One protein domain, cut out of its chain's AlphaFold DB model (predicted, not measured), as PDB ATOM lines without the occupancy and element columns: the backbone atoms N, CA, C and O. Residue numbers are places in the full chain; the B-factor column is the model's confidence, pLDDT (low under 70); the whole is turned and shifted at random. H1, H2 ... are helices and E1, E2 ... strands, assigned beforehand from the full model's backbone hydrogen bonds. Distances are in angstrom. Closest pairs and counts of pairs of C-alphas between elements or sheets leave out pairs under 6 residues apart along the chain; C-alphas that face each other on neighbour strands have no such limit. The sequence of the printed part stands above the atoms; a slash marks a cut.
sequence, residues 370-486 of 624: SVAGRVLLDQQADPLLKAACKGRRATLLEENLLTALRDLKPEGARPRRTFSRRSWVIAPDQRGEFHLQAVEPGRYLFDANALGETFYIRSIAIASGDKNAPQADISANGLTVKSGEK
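AT A GLANCE: This is residues 370 to 486 of the 624 residues of the protein "Carboxypeptidase regulatory-like domain-containing protein" of Blastocatellia bacterium (UniProt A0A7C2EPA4). This is a small, loosely formed sandwich: a curled, strongly twisted sheet of four strands, E3 E2 E5 E7, with the two-stranded sheet E1 E4 partly face to face with it, and E6 running beside E1 with its beginning close to the end of E5. Residues 380 to 388, of which 383 to 388 belong to H1, stick out of the body, as does the loop of residues 410 to 417; without these stretches the body has 100 residues and spans 46 by 38 by 24 A. The printed part has 117 residues with one named helix and seven named strands, in the order E1 H1 E2 E3 E4 E5 E6 E7, and both sheets are antiparallel. The class is mostly strand, though under half of the residues are in named elements. The whole is only just loose, close to compact, with a radius of gyration of the C-alphas of 16.6 A, and spans 53 by 36 by 25 A.

HOW THE PARTS SIT: E1, residues 370 to 378, is the antiparallel neighbour of E4, residues 433 to 439, at 149 degrees; N 371 and O 436 are 2.9 A apart, within hydrogen-bond range. H1, residues 383 to 388, has every O i to N i+4 pair within hydrogen-bond range. E2, residues 402 to 406, and E3, residues 423 to 426, form an antiparallel hairpin at 155 degrees, with N 404 and O 424 2.9 A apart. E5, residues 442 to 448, is antiparallel to E2 at 153 degrees, with N 405 and O 445 2.8 A apart. E7, residues 479 to 481, is antiparallel to E5 at 141 degrees, with N 444 and O 479 2.7 A apart. The pairing of E5 is staggered: residues 442 to 444 pair with E7 and 444 to 448 with E2. H1 is not on this four-stranded sheet. Between the two sheets, the closest C-alphas of E3 and E4, Ile 426 and Phe 434, are 6.6 A apart. E6, residues 455 to 462, pairs with no named strand; its closest C-alpha to E5 is Ile 457, 6.1 A from that of Ala 448. E1 and E6 are near each other, with 12 pairs of C-alphas within 10 A.

IN THESE COORDINATES: E1 begins at C-alpha 370, (108.554, 175.944, 143.503), and measures 25.6 A. H1 begins at C-alpha 383, (128.117, 149.173, 121.968). E4 measures 16.9 A, E5 19.8 A and E6 20.3 A. E7 ends at C-alpha 481, (107.894, 170.220, 149.380).

THE WHOLE: The C-alphas farthest apart, those of Pro 383 and Ala 413, are 54.6 A apart. The printed part has no cut. The links H1 to E2, E2 to E3 and E6 to E7 are long. Mean pLDDT of the printed part is 78.9; the stretches under 70 include residues 409 to 423 and 448 to 452.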
ATOM      1  N   SER A 370     108.050 176.116 144.861       90.62
ATOM      2  CA  SER A 370     108.554 175.944 143.503       90.62
ATOM      3  C   SER A 370     109.667 174.906 143.473       90.62
ATOM      4  O   SER A 370     110.397 174.721 144.445       90.62
ATOM      5  N   VAL A 371     109.794 174.212 142.344       92.00
ATOM      6  CA  VAL A 371     110.841 173.209 142.129       92.00
ATOM      7  C   VAL A 371     111.543 173.525 140.819       92.00
ATOM      8  O   VAL A 371     110.914 173.544 139.765       92.00
ATOM      9  N   ALA A 372     112.842 173.779 140.884       92.50
ATOM     10  CA  ALA A 372     113.704 173.983 139.733       92.50
ATOM     11  C   ALA A 372     114.744 172.867 139.661       92.50
ATOM     12  O   ALA A 372     115.345 172.479 140.670       92.50
ATOM     13  N   GLY A 373     114.977 172.369 138.456       93.62
ATOM     14  CA  GLY A 373     115.898 171.270 138.247       93.62
ATOM     15  C   GLY A 373     116.319 171.121 136.802       93.62
ATOM     16  O   GLY A 373     116.009 171.956 135.952       93.62
ATOM     17  N   ARG A 374     117.034 170.032 136.542       93.62
ATOM     18  CA  ARG A 374     117.455 169.641 135.203       93.62
ATOM     19  C   ARG A 374     117.231 168.159 134.941       93.62
ATOM     20  O   ARG A 374     117.363 167.327 135.841       93.62
ATOM     21  N   VAL A 375     116.935 167.843 133.693       92.12
ATOM     22  CA  VAL A 375     116.893 166.494 133.148       92.12
ATOM     23  C   VAL A 375     118.196 166.247 132.400       92.12
ATOM     24  O   VAL A 375     118.619 167.070 131.592       92.12
ATOM     25  N   LEU A 376     118.845 165.121 132.677       91.31
ATOM     26  CA  LEU A 376     120.065 164.694 131.998       91.31
ATOM     27  C   LEU A 376     119.793 163.411 131.217       91.31
ATOM     28  O   LEU A 376     119.146 162.502 131.740       91.31
ATOM     29  N   LEU A 377     120.320 163.317 129.996       87.12
ATOM     30  CA  LEU A 377     120.366 162.059 129.253       87.12
ATOM     31  C   LEU A 377     121.701 161.375 129.516       87.12
ATOM     32  O   LEU A 377     122.762 161.881 129.154       87.12
ATOM     33  N   ASP A 378     121.635 160.196 130.107       83.06
ATOM     34  CA  ASP A 378     122.749 159.274 130.181       83.06
ATOM     35  C   ASP A 378     122.803 158.437 128.910       83.06
ATOM     36  O   ASP A 378     122.265 157.332 128.826       83.06
ATOM     37  N   GLN A 379     123.431 159.007 127.891       67.50
ATOM     38  CA  GLN A 379     123.744 158.287 126.667       67.50
ATOM     39  C   GLN A 379     125.032 157.505 126.900       67.50
ATOM     40  O   GLN A 379     126.129 157.955 126.565       67.50
ATOM     41  N   GLN A 380     124.908 156.339 127.536       62.12
ATOM     42  CA  GLN A 380     126.038 155.431 127.675       62.12
ATOM     43  C   GLN A 380     126.554 155.067 126.283       62.12
ATOM     44  O   GLN A 380     125.806 154.621 125.413       62.12
ATOM     45  N   ALA A 381     127.860 155.217 126.067       63.38
ATOM     46  CA  ALA A 381     128.520 154.764 124.848       63.38
ATOM     47  C   ALA A 381     128.709 153.233 124.837       63.38
ATOM     48  O   ALA A 381     129.739 152.753 124.376       63.38
ATOM     49  N   ASP A 382     127.736 152.473 125.346       75.06
ATOM     50  CA  ASP A 382     127.760 151.014 125.355       75.06
ATOM     51  C   ASP A 382     127.430 150.486 123.941       75.06
ATOM     52  O   ASP A 382     126.333 150.736 123.423       75.06
ATOM     53  N   PRO A 383     128.359 149.767 123.279       77.69
ATOM     54  CA  PRO A 383     128.117 149.173 121.968       77.69
ATOM     55  C   PRO A 383     126.914 148.219 121.939       77.69
ATOM     56  O   PRO A 383     126.217 148.163 120.924       77.69
ATOM     57  N   LEU A 384     126.641 147.500 123.034       76.38
ATOM     58  CA  LEU A 384     125.514 146.569 123.135       76.38
ATOM     59  C   LEU A 384     124.183 147.316 123.207       76.38
ATOM     60  O   LEU A 384     123.237 146.950 122.511       76.38
ATOM     61  N   LEU A 385     124.128 148.404 123.979       80.88
ATOM     62  CA  LEU A 385     122.959 149.279 124.050       80.88
ATOM     63  C   LEU A 385     122.670 149.927 122.690       80.88
ATOM     64  O   LEU A 385     121.537 149.886 122.211       80.88
ATOM     65  N   LYS A 386     123.707 150.435 122.010       80.25
ATOM     66  CA  LYS A 386     123.583 150.995 120.653       80.25
ATOM     67  C   LYS A 386     123.073 149.972 119.643       80.25
ATOM     68  O   LYS A 386     122.265 150.316 118.781       80.25
ATOM     69  N   ALA A 387     123.532 148.725 119.730       82.19
ATOM     70  CA  ALA A 387     123.049 147.648 118.873       82.19
ATOM     71  C   ALA A 387     121.585 147.291 119.180       82.19
ATOM     72  O   ALA A 387     120.787 147.162 118.252       82.19
ATOM     73  N   ALA A 388     121.216 147.186 120.461       81.69
ATOM     74  CA  ALA A 388     119.859 146.855 120.900       81.69
ATOM     75  C   ALA A 388     118.830 147.951 120.561       81.69
ATOM     76  O   ALA A 388     117.683 147.652 120.235       81.69
ATOM     77  N   CYS A 389     119.244 149.218 120.590       82.62
ATOM     78  CA  CYS A 389     118.405 150.378 120.284       82.62
ATOM     79  C   CYS A 389     118.540 150.863 118.824       82.62
ATOM     80  O   CYS A 389     118.052 151.940 118.473       82.62
ATOM     81  N   LYS A 390     119.182 150.077 117.946       81.00
ATOM     82  CA  LYS A 390     119.436 150.447 116.546       81.00
ATOM     83  C   LYS A 390     118.135 150.730 115.782       81.00
ATOM     84  O   LYS A 390     117.146 150.016 115.912       81.00
ATOM     85  N   GLY A 391     118.154 151.770 114.945       71.69
ATOM     86  CA  GLY A 391     117.011 152.175 114.117       71.69
ATOM     87  C   GLY A 391     115.980 153.041 114.843       71.69
ATOM     88  O   GLY A 391     115.001 153.464 114.230       71.69
ATOM     89  N   ARG A 392     116.195 153.347 116.128       72.31
ATOM     90  CA  ARG A 392     115.359 154.296 116.862       72.31
ATOM     91  C   ARG A 392     115.839 155.723 116.641       72.31
ATOM     92  O   ARG A 392     117.036 155.996 116.570       72.31
ATOM     93  N   ARG A 393     114.882 156.644 116.523       71.19
ATOM     94  CA  ARG A 393     115.165 158.075 116.422       71.19
ATOM     95  C   ARG A 393     115.815 158.544 117.724       71.19
ATOM     96  O   ARG A 393     115.260 158.321 118.800       71.19
ATOM     97  N   ALA A 394     116.947 159.237 117.609       68.44
ATOM     98  CA  ALA A 394     117.541 159.947 118.735       68.44
ATOM     99  C   ALA A 394     116.506 160.938 119.288       68.44
ATOM    100  O   ALA A 394     116.025 161.807 118.560       68.44
ATOM    101  N   THR A 395     116.117 160.752 120.548       72.19
ATOM    102  CA  THR A 395     115.146 161.627 121.212       72.19
ATOM    103  C   THR A 395     115.894 162.843 121.735       72.19
ATOM    104  O   THR A 395     116.896 162.692 122.439       72.19
ATOM    105  N   LEU A 396     115.434 164.036 121.365       78.50
ATOM    106  CA  LEU A 396     115.997 165.277 121.895       78.50
ATOM    107  C   LEU A 396     115.631 165.416 123.375       78.50
ATOM    108  O   LEU A 396     114.650 164.835 123.834       78.50
ATOM    109  N   LEU A 397     116.408 166.178 124.139       82.00
ATOM    110  CA  LEU A 397     116.174 166.328 125.575       82.00
ATOM    111  C   LEU A 397     114.777 166.905 125.844       82.00
ATOM    112  O   LEU A 397     114.011 166.313 126.603       82.00
ATOM    113  N   GLU A 398     114.411 167.943 125.097       81.12
ATOM    114  CA  GLU A 398     113.110 168.616 125.076       81.12
ATOM    115  C   GLU A 398     111.932 167.737 124.614       81.12
ATOM    116  O   GLU A 398     110.778 168.133 124.761       81.12
ATOM    117  N   GLU A 399     112.194 166.540 124.075       79.56
ATOM    118  CA  GLU A 399     111.165 165.565 123.690       79.56
ATOM    119  C   GLU A 399     110.792 164.586 124.822       79.56
ATOM    120  O   GLU A 399     109.927 163.719 124.642       79.56
ATOM    121  N   ASN A 400     111.440 164.700 125.988       82.25
ATOM    122  CA  ASN A 400     111.210 163.834 127.142       82.25
ATOM    123  C   ASN A 400     110.294 164.513 128.156       82.25
ATOM    124  O   ASN A 400     110.693 165.456 128.831       82.25
ATOM    125  N   LEU A 401     109.080 163.990 128.309       84.81
ATOM    126  CA  LEU A 401     108.174 164.422 129.364       84.81
ATOM    127  C   LEU A 401     108.332 163.549 130.606       84.81
ATOM    128  O   LEU A 401     108.451 162.324 130.527       84.81
ATOM    129  N   LEU A 402     108.281 164.187 131.766       86.25
ATOM    130  CA  LEU A 402     108.195 163.517 133.061       86.25
ATOM    131  C   LEU A 402     106.946 164.005 133.778       86.25
ATOM    132  O   LEU A 402     106.359 165.029 133.422       86.25
ATOM    133  N   THR A 403     106.501 163.281 134.793       84.81
ATOM    134  CA  THR A 403     105.367 163.716 135.607       84.81
ATOM    135  C   THR A 403     105.732 163.648 137.074       84.81
ATOM    136  O   THR A 403     106.134 162.600 137.561       84.81
ATOM    137  N   ALA A 404     105.589 164.770 137.775       87.00
ATOM    138  CA  ALA A 404     105.633 164.811 139.229       87.00
ATOM    139  C   ALA A 404     104.202 164.699 139.761       87.00
ATOM    140  O   ALA A 404     103.357 165.550 139.472       87.00
ATOM    141  N   LEU A 405     103.923 163.648 140.520       84.62
ATOM    142  CA  LEU A 405     102.618 163.346 141.090       84.62
ATOM    143  C   LEU A 405     102.663 163.525 142.606       84.62
ATOM    144  O   LEU A 405     103.542 162.979 143.276       84.62
ATOM    145  N   ARG A 406     101.705 164.274 143.155       85.12
ATOM    146  CA  ARG A 406     101.580 164.446 144.606       85.12
ATOM    147  C   ARG A 406     101.031 163.166 145.241       85.12
ATOM    148  O   ARG A 406      99.979 162.667 144.842       85.12
ATOM    149  N   ASP A 407     101.715 162.668 146.263       84.12
ATOM    150  CA  ASP A 407     101.288 161.538 147.083       84.12
ATOM    151  C   ASP A 407     100.185 161.977 148.054       84.12
ATOM    152  O   ASP A 407     100.438 162.403 149.183       84.12
ATOM    153  N   LEU A 408      98.941 161.917 147.581       75.12
ATOM    154  CA  LEU A 408      97.752 162.175 148.385       75.12
ATOM    155  C   LEU A 408      97.295 160.873 149.036       75.12
ATOM    156  O   LEU A 408      96.611 160.066 148.407       75.12
ATOM    157  N   LYS A 409      97.654 160.666 150.305       66.94
ATOM    158  CA  LYS A 409      97.015 159.610 151.094       66.94
ATOM    159  C   LYS A 409      95.514 159.927 151.211       66.94
ATOM    160  O   LYS A 409      95.169 161.097 151.382       66.94
ATOM    161  N   PRO A 410      94.622 158.932 151.107       57.44
ATOM    162  CA  PRO A 410      93.203 159.137 151.368       57.44
ATOM    163  C   PRO A 410      93.008 159.502 152.849       57.44
ATOM    164  O   PRO A 410      92.940 158.633 153.713       57.44
ATOM    165  N   GLU A 411      92.987 160.797 153.165       44.00
ATOM    166  CA  GLU A 411      92.663 161.303 154.500       44.00
ATOM    167  C   GLU A 411      91.141 161.425 154.645       44.00
ATOM    168  O   GLU A 411      90.538 162.390 154.184       44.00
ATOM    169  N   GLY A 412      90.525 160.447 155.314       47.28
ATOM    170  CA  GLY A 412      89.130 160.516 155.759       47.28
ATOM    171  C   GLY A 412      88.068 160.602 154.652       47.28
ATOM    172  O   GLY A 412      88.343 160.542 153.458       47.28
ATOM    173  N   ALA A 413      86.805 160.718 155.075       37.44
ATOM    174  CA  ALA A 413      85.627 160.644 154.205       37.44
ATOM    175  C   ALA A 413      85.378 161.895 153.334       37.44
ATOM    176  O   ALA A 413      84.431 161.901 152.552       37.44
ATOM    177  N   ARG A 414      86.184 162.961 153.462       45.91
ATOM    178  CA  ARG A 414      86.003 164.207 152.700       45.91
ATOM    179  C   ARG A 414      87.269 164.540 151.911       45.91
ATOM    180  O   ARG A 414      88.274 164.911 152.519       45.91
ATOM    181  N   PRO A 415      87.256 164.440 150.569       45.38
ATOM    182  CA  PRO A 415      88.399 164.838 149.768       45.38
ATOM    183  C   PRO A 415      88.586 166.353 149.879       45.38
ATOM    184  O   PRO A 415      87.866 167.116 149.240       45.38
ATOM    185  N   ARG A 416      89.582 166.803 150.656       52.47
ATOM    186  CA  ARG A 416      89.999 168.211 150.655       52.47
ATOM    187  C   ARG A 416      90.282 168.633 149.213       52.47
ATOM    188  O   ARG A 416      91.142 168.046 148.543       52.47
ATOM    189  N   ARG A 417      89.556 169.636 148.710       55.91
ATOM    190  CA  ARG A 417      89.884 170.247 147.420       55.91
ATOM    191  C   ARG A 417      91.189 171.019 147.577       55.91
ATOM    192  O   ARG A 417      91.256 172.052 148.226       55.91
ATOM    193  N   THR A 418      92.236 170.438 147.010       51.34
ATOM    194  CA  THR A 418      93.567 171.022 146.880       51.34
ATOM    195  C   THR A 418      93.604 171.970 145.678       51.34
ATOM    196  O   THR A 418      92.717 171.910 144.819       51.34
ATOM    197  N   PHE A 419      94.630 172.819 145.589       49.56
ATOM    198  CA  PHE A 419      94.918 173.609 144.392       49.56
ATOM    199  C   PHE A 419      94.862 172.693 143.155       49.56
ATOM    200  O   PHE A 419      95.290 171.538 143.194       49.56
ATOM    201  N   SER A 420      94.272 173.182 142.062       54.66
ATOM    202  CA  SER A 420      93.710 172.359 140.972       54.66
ATOM    203  C   SER A 420      94.706 171.474 140.192       54.66
ATOM    204  O   SER A 420      94.302 170.769 139.271       54.66
ATOM    205  N   ARG A 421      96.001 171.473 140.533       57.59
ATOM    206  CA  ARG A 421      97.050 170.692 139.864       57.59
ATOM    207  C   ARG A 421      97.584 169.612 140.809       57.59
ATOM    208  O   ARG A 421      98.388 169.902 141.677       57.59
ATOM    209  N   ARG A 422      97.142 168.357 140.637       57.59
ATOM    210  CA  ARG A 422      97.671 167.183 141.379       57.59
ATOM    211  C   ARG A 422      98.907 166.553 140.722       57.59
ATOM    212  O   ARG A 422      99.605 165.756 141.349       57.59
ATOM    213  N   SER A 423      99.164 166.911 139.468       64.88
ATOM    214  CA  SER A 423     100.275 166.426 138.658       64.88
ATOM    215  C   SER A 423     100.909 167.579 137.891       64.88
ATOM    216  O   SER A 423     100.198 168.409 137.319       64.88
ATOM    217  N   TRP A 424     102.232 167.590 137.814       74.12
ATOM    218  CA  TRP A 424     102.986 168.520 136.987       74.12
ATOM    219  C   TRP A 424     103.665 167.745 135.877       74.12
ATOM    220  O   TRP A 424     104.481 166.865 136.143       74.12
ATOM    221  N   VAL A 425     103.344 168.097 134.636       80.31
ATOM    222  CA  VAL A 425     104.115 167.635 133.487       80.31
ATOM    223  C   VAL A 425     105.380 168.480 133.419       80.31
ATOM    224  O   VAL A 425     105.311 169.703 133.295       80.31
ATOM    225  N   ILE A 426     106.525 167.823 133.538       85.12
ATOM    226  CA  ILE A 426     107.844 168.417 133.373       85.12
ATOM    227  C   ILE A 426     108.210 168.263 131.900       85.12
ATOM    228  O   ILE A 426     108.326 167.141 131.407       85.12
ATOM    229  N   ALA A 427     108.392 169.390 131.221       86.31
ATOM    230  CA  ALA A 427     109.013 169.449 129.906       86.31
ATOM    231  C   ALA A 427     110.329 170.221 130.059       86.31
ATOM    232  O   ALA A 427     110.277 171.422 130.342       86.31
ATOM    233  N   PRO A 428     111.486 169.549 129.972       88.69
ATOM    234  CA  PRO A 428     112.766 170.227 129.993       88.69
ATOM    235  C   PRO A 428     112.942 171.058 128.721       88.69
ATOM    236  O   PRO A 428     112.446 170.700 127.653       88.69
ATOM    237  N   ASP A 429     113.668 172.163 128.832       85.50
ATOM    238  CA  ASP A 429     114.100 172.926 127.669       85.50
ATOM    239  C   ASP A 429     115.307 172.266 126.964       85.50
ATOM    240  O   ASP A 429     115.762 171.176 127.322       85.50
ATOM    241  N   GLN A 430     115.871 172.950 125.965       84.12
ATOM    242  CA  GLN A 430     117.045 172.485 125.210       84.12
ATOM    243  C   GLN A 430     118.305 172.279 126.071       84.12
ATOM    244  O   GLN A 430     119.252 171.624 125.636       84.12
ATOM    245  N   ARG A 431     118.359 172.863 127.274       88.50
ATOM    246  CA  ARG A 431     119.447 172.695 128.251       88.50
ATOM    247  C   ARG A 431     119.124 171.636 129.301       88.50
ATOM    248  O   ARG A 431     119.976 171.332 130.134       88.50
ATOM    249  N   GLY A 432     117.919 171.074 129.266       89.38
ATOM    250  CA  GLY A 432     117.425 170.142 130.267       89.38
ATOM    251  C   GLY A 432     116.715 170.820 131.422       89.38
ATOM    252  O   GLY A 432     116.244 170.120 132.311       89.38
ATOM    253  N   GLU A 433     116.660 172.146 131.461       91.88
ATOM    254  CA  GLU A 433     116.174 172.893 132.614       91.88
ATOM    255  C   GLU A 433     114.646 172.870 132.661       91.88
ATOM    256  O   GLU A 433     113.964 172.913 131.637       91.88
ATOM    257  N   PHE A 434     114.095 172.785 133.869       90.50
ATOM    258  CA  PHE A 434     112.660 172.875 134.091       90.50
ATOM    259  C   PHE A 434     112.341 173.640 135.371       90.50
ATOM    260  O   PHE A 434     113.099 173.633 136.347       90.50
ATOM    261  N   HIS A 435     111.154 174.245 135.379       88.19
ATOM    262  CA  HIS A 435     110.639 175.001 136.510       88.19
ATOM    263  C   HIS A 435     109.177 174.651 136.765       88.19
ATOM    264  O   HIS A 435     108.310 174.836 135.914       88.19
ATOM    265  N   LEU A 436     108.902 174.164 137.970       86.44
ATOM    266  CA  LEU A 436     107.564 173.941 138.487       86.44
ATOM    267  C   LEU A 436     107.211 175.080 139.438       86.44
ATOM    268  O   LEU A 436     107.948 175.380 140.377       86.44
ATOM    269  N   GLN A 437     106.064 175.702 139.199       84.12
ATOM    270  CA  GLN A 437     105.499 176.747 140.045       84.12
ATOM    271  C   GLN A 437     104.166 176.296 140.633       84.12
ATOM    272  O   GLN A 437     103.518 175.379 140.113       84.12
ATOM    273  N   ALA A 438     103.753 176.998 141.691       81.75
ATOM    274  CA  ALA A 438     102.517 176.739 142.416       81.75
ATOM    275  C   ALA A 438     102.427 175.288 142.919       81.75
ATOM    276  O   ALA A 438     101.380 174.658 142.810       81.75
ATOM    277  N   VAL A 439     103.543 174.759 143.432       87.00
ATOM    278  CA  VAL A 439     103.664 173.386 143.930       87.00
ATOM    279  C   VAL A 439     103.124 173.314 145.354       87.00
ATOM    280  O   VAL A 439     103.598 174.011 146.251       87.00
ATOM    281  N   GLU A 440     102.112 172.483 145.577       85.06
ATOM    282  CA  GLU A 440     101.517 172.346 146.905       85.06
ATOM    283  C   GLU A 440     102.437 171.624 147.889       85.06
ATOM    284  O   GLU A 440     103.181 170.731 147.477       85.06
ATOM    285  N   PRO A 441     102.345 171.926 149.195       87.44
ATOM    286  CA  PRO A 441     103.086 171.187 150.205       87.44
ATOM    287  C   PRO A 441     102.730 169.699 150.189       87.44
ATOM    288  O   PRO A 441     101.557 169.325 150.185       87.44
ATOM    289  N   GLY A 442     103.725 168.826 150.209       88.50
ATOM    290  CA  GLY A 442     103.511 167.386 150.215       88.50
ATOM    291  C   GLY A 442     104.674 166.615 149.622       88.50
ATOM    292  O   GLY A 442     105.683 167.184 149.212       88.50
ATOM    293  N   ARG A 443     104.514 165.297 149.590       90.25
ATOM    294  CA  ARG A 443     105.467 164.376 148.978       90.25
ATOM    295  C   ARG A 443     105.133 164.196 147.500       90.25
ATOM    296  O   ARG A 443     103.968 164.030 147.153       90.25
ATOM    297  N   TYR A 444     106.152 164.193 146.655       89.31
ATOM    298  CA  TYR A 444     106.054 164.056 145.208       89.31
ATOM    299  C   TYR A 444     106.858 162.866 144.725       89.31
ATOM    300  O   TYR A 444     108.023 162.695 145.084       89.31
ATOM    301  N   LEU A 445     106.231 162.065 143.879       88.62
ATOM    302  CA  LEU A 445     106.856 160.954 143.184       88.62
ATOM    303  C   LEU A 445     106.907 161.264 141.696       88.62
ATOM    304  O   LEU A 445     106.064 161.992 141.178       88.62
ATOM    305  N   PHE A 446     107.928 160.748 141.025       86.75
ATOM    306  CA  PHE A 446     108.187 161.057 139.627       86.75
ATOM    307  C   PHE A 446     108.013 159.808 138.787       86.75
ATOM    308  O   PHE A 446     108.464 158.731 139.174       86.75
ATOM    309  N   ASP A 447     107.399 159.993 137.631       77.62
ATOM    310  CA  ASP A 447     107.214 158.953 136.635       77.62
ATOM    311  C   ASP A 447     107.715 159.434 135.269       77.62
ATOM    312  O   ASP A 447     107.657 160.634 134.956       77.62
ATOM    313  N   ALA A 448     108.241 158.508 134.469       69.94
ATOM    314  CA  ALA A 448     108.661 158.802 133.107       69.94
ATOM    315  C   ALA A 448     107.495 158.602 132.149       69.94
ATOM    316  O   ALA A 448     106.999 157.497 131.981       69.94
ATOM    317  N   ASN A 449     107.155 159.670 131.435       65.00
ATOM    318  CA  ASN A 449     106.187 159.653 130.345       65.00
ATOM    319  C   ASN A 449     106.879 160.089 129.046       65.00
ATOM    320  O   ASN A 449     106.383 160.944 128.309       65.00
ATOM    321  N   ALA A 450     108.082 159.566 128.785       60.66
ATOM    322  CA  ALA A 450     108.876 160.021 127.652       60.66
ATOM    323  C   ALA A 450     108.340 159.424 126.347       60.66
ATOM    324  O   ALA A 450     108.330 158.205 126.171       60.66
ATOM    325  N   LEU A 451     107.986 160.291 125.392       61.59
ATOM    326  CA  LEU A 451     107.433 159.910 124.084       61.59
ATOM    327  C   LEU A 451     108.339 158.987 123.264       61.59
ATOM    328  O   LEU A 451     107.868 158.312 122.356       61.59
ATOM    329  N   GLY A 452     109.642 158.965 123.559       62.78
ATOM    330  CA  GLY A 452     110.580 158.064 122.897       62.78
ATOM    331  C   GLY A 452     110.411 156.604 123.305       62.78
ATOM    332  O   GLY A 452     110.913 155.742 122.595       62.78
ATOM    333  N   GLU A 453     109.748 156.319 124.437       73.19
ATOM    334  CA  GLU A 453     109.597 154.997 125.085       73.19
ATOM    335  C   GLU A 453     110.920 154.225 125.331       73.19
ATOM    336  O   GLU A 453     110.921 153.177 125.969       73.19
ATOM    337  N   THR A 454     112.054 154.758 124.867       79.25
ATOM    338  CA  THR A 454     113.429 154.240 124.923       79.25
ATOM    339  C   THR A 454     114.203 154.695 126.139       79.25
ATOM    340  O   THR A 454     115.337 154.265 126.328       79.25
ATOM    341  N   PHE A 455     113.633 155.593 126.933       87.00
ATOM    342  CA  PHE A 455     114.273 156.140 128.116       87.00
ATOM    343  C   PHE A 455     113.494 155.743 129.356       87.00
ATOM    344  O   PHE A 455     112.271 155.632 129.307       87.00
ATOM    345  N   TYR A 456     114.196 155.560 130.463       89.62
ATOM    346  CA  TYR A 456     113.604 155.335 131.778       89.62
ATOM    347  C   TYR A 456     114.304 156.216 132.812       89.62
ATOM    348  O   TYR A 456     115.455 156.617 132.614       89.62
ATOM    349  N   ILE A 457     113.632 156.518 133.926       91.62
ATOM    350  CA  ILE A 457     114.277 157.234 135.034       91.62
ATOM    351  C   ILE A 457     115.261 156.282 135.705       91.62
ATOM    352  O   ILE A 457     114.867 155.292 136.320       91.62
ATOM    353  N   ARG A 458     116.553 156.589 135.602       90.94
ATOM    354  CA  ARG A 458     117.599 155.832 136.289       90.94
ATOM    355  C   ARG A 458     117.737 156.267 137.740       90.94
ATOM    356  O   ARG A 458     117.884 155.418 138.615       90.94
ATOM    357  N   SER A 459     117.745 157.575 137.969       92.25
ATOM    358  CA  SER A 459     117.942 158.159 139.292       92.25
ATOM    359  C   SER A 459     117.354 159.559 139.378       92.25
ATOM    360  O   SER A 459     117.240 160.283 138.383       92.25
ATOM    361  N   ILE A 460     117.005 159.933 140.602       93.69
ATOM    362  CA  ILE A 460     116.541 161.260 140.972       93.69
ATOM    363  C   ILE A 460     117.366 161.689 142.170       93.69
ATOM    364  O   ILE A 460     117.318 161.051 143.219       93.69
ATOM    365  N   ALA A 461     118.117 162.767 142.014       93.75
ATOM    366  CA  ALA A 461     118.994 163.266 143.053       93.75
ATOM    367  C   ALA A 461     118.767 164.758 143.274       93.75
ATOM    368  O   ALA A 461     118.392 165.483 142.353       93.75
ATOM    369  N   ILE A 462     118.999 165.226 144.490       92.25
ATOM    370  CA  ILE A 462     118.948 166.646 144.825       92.25
ATOM    371  C   ILE A 462     120.300 167.089 145.370       92.25
ATOM    372  O   ILE A 462     120.924 166.391 146.174       92.25
ATOM    373  N   ALA A 463     120.780 168.237 144.896       86.94
ATOM    374  CA  ALA A 463     121.993 168.835 145.427       86.94
ATOM    375  C   ALA A 463     121.829 169.147 146.921       86.94
ATOM    376  O   ALA A 463     120.805 169.678 147.351       86.94
ATOM    377  N   SER A 464     122.861 168.837 147.704       71.75
ATOM    378  CA  SER A 464     122.990 169.397 149.045       71.75
ATOM    379  C   SER A 464     123.329 170.889 148.935       71.75
ATOM    380  O   SER A 464     123.935 171.324 147.955       71.75
ATOM    381  N   GLY A 465     122.957 171.683 149.942       67.75
ATOM    382  CA  GLY A 465     123.355 173.094 150.024       67.75
ATOM    383  C   GLY A 465     124.880 173.295 150.070       67.75
ATOM    384  O   GLY A 465     125.363 174.382 149.759       67.75
ATOM    385  N   ASP A 466     125.634 172.243 150.403       72.75
ATOM    386  CA  ASP A 466     127.088 172.180 150.266       72.75
ATOM    387  C   ASP A 466     127.482 171.675 148.866       72.75
ATOM    388  O   ASP A 466     127.164 170.548 148.480       72.75
ATOM    389  N   LYS A 467     128.219 172.507 148.117       67.06
ATOM    390  CA  LYS A 467     128.689 172.216 146.750       67.06
ATOM    391  C   LYS A 467     129.610 170.994 146.663       67.06
ATOM    392  O   LYS A 467     129.741 170.441 145.573       67.06
ATOM    393  N   ASN A 468     130.241 170.596 147.767       72.38
ATOM    394  CA  ASN A 468     131.167 169.465 147.817       72.38
ATOM    395  C   ASN A 468     130.524 168.182 148.361       72.38
ATOM    396  O   ASN A 468     131.139 167.116 148.298       72.38
ATOM    397  N   ALA A 469     129.303 168.260 148.892       72.94
ATOM    398  CA  ALA A 469     128.602 167.091 149.392       72.94
ATOM    399  C   ALA A 469     127.973 166.289 148.235       72.94
ATOM    400  O   ALA A 469     127.486 166.873 147.259       72.94
ATOM    401  N   PRO A 470     127.951 164.946 148.328       75.88
ATOM    402  CA  PRO A 470     127.281 164.112 147.341       75.88
ATOM    403  C   PRO A 470     125.790 164.462 147.261       75.88
ATOM    404  O   PRO A 470     125.154 164.807 148.259       75.88
ATOM    405  N   GLN A 471     125.226 164.368 146.056       83.00
ATOM    406  CA  GLN A 471     123.794 164.583 145.858       83.00
ATOM    407  C   GLN A 471     122.999 163.497 146.590       83.00
ATOM    408  O   GLN A 471     123.340 162.317 146.520       83.00
ATOM    409  N   ALA A 472     121.926 163.893 147.272       88.00
ATOM    410  CA  ALA A 472     121.056 162.957 147.969       88.00
ATOM    411  C   ALA A 472     120.131 162.263 146.959       88.00
ATOM    412  O   ALA A 472     119.379 162.934 146.251       88.00
ATOM    413  N   ASP A 473     120.179 160.930 146.895       89.56
ATOM    414  CA  ASP A 473     119.253 160.130 146.088       89.56
ATOM    415  C   ASP A 473     117.868 160.105 146.751       89.56
ATOM    416  O   ASP A 473     117.704 159.663 147.890       89.56
ATOM    417  N   ILE A 474     116.861 160.579 146.022       91.06
ATOM    418  CA  ILE A 474     115.468 160.636 146.470       91.06
ATOM    419  C   ILE A 474     114.566 159.672 145.691       91.06
ATOM    420  O   ILE A 474     113.348 159.698 145.853       91.06
ATOM    421  N   SER A 475     115.132 158.784 144.871       88.00
ATOM    422  CA  SER A 475     114.388 157.862 144.001       88.00
ATOM    423  C   SER A 475     113.438 156.929 144.766       88.00
ATOM    424  O   SER A 475     112.396 156.544 144.242       88.00
ATOM    425  N   ALA A 476     113.777 156.561 146.007       82.00
ATOM    426  CA  ALA A 476     112.941 155.704 146.854       82.00
ATOM    427  C   ALA A 476     111.866 156.487 147.628       82.00
ATOM    428  O   ALA A 476     110.731 156.031 147.785       82.00
ATOM    429  N   ASN A 477     112.223 157.680 148.108       82.50
ATOM    430  CA  ASN A 477     111.417 158.431 149.067       82.50
ATOM    431  C   ASN A 477     110.618 159.569 148.429       82.50
ATOM    432  O   ASN A 477     109.674 160.043 149.053       82.50
ATOM    433  N   GLY A 478     110.909 159.957 147.191       88.81
ATOM    434  CA  GLY A 478     110.299 161.117 146.549       88.81
ATOM    435  C   GLY A 478     110.808 162.447 147.108       88.81
ATOM    436  O   GLY A 478     111.646 162.498 148.007       88.81
ATOM    437  N   LEU A 479     110.282 163.538 146.559       92.38
ATOM    438  CA  LEU A 479     110.608 164.904 146.957       92.38
ATOM    439  C   LEU A 479     109.541 165.447 147.908       92.38
ATOM    440  O   LEU A 479     108.372 165.514 147.540       92.38
ATOM    441  N   THR A 480     109.925 165.886 149.102       93.12
ATOM    442  CA  THR A 480     109.008 166.600 150.003       93.12
ATOM    443  C   THR A 480     109.134 168.100 149.781       93.12
ATOM    444  O   THR A 480     110.236 168.631 149.832       93.12
ATOM    445  N   VAL A 481     108.003 168.768 149.562       92.38
ATOM    446  CA  VAL A 481     107.894 170.220 149.380       92.38
ATOM    447  C   VAL A 481     107.115 170.808 150.552       92.38
ATOM    448  O   VAL A 481     106.055 170.294 150.917       92.38
ATOM    449  N   LYS A 482     107.612 171.893 151.141       92.44
ATOM    450  CA  LYS A 482     106.945 172.674 152.192       92.44
ATOM    451  C   LYS A 482     106.307 173.942 151.613       92.44
ATOM    452  O   LYS A 482     106.568 174.341 150.479       92.44
ATOM    453  N   SER A 483     105.447 174.594 152.397       89.62
ATOM    454  CA  SER A 483     104.815 175.861 151.989       89.62
ATOM    455  C   SER A 483     105.870 176.929 151.698       89.62
ATOM    456  O   SER A 483     106.782 177.133 152.494       89.62
ATOM    457  N   GLY A 484     105.753 177.568 150.531       88.56
ATOM    458  CA  GLY A 484     106.674 178.596 150.041       88.56
ATOM    459  C   GLY A 484     108.103 178.124 149.756       88.56
ATOM    460  O   GLY A 484     108.951 178.956 149.434       88.56
ATOM    461  N   GLU A 485     108.399 176.825 149.872       92.81
ATOM    462  CA  GLU A 485     109.754 176.306 149.699       92.81
ATOM    463  C   GLU A 485     110.202 176.419 148.241       92.81
ATOM    464  O   GLU A 485     109.495 176.003 147.323       92.81
ATOM    465  N   LYS A 486     111.398 176.976 148.032       92.31
ATOM    466  CA  LYS A 486     112.037 177.074 146.718       92.31
ATOM    467  C   LYS A 486     113.110 176.002 146.613       92.31
ATOM    468  O   LYS A 486     114.230 176.191 147.080       92.31
TER     469      LYS A 486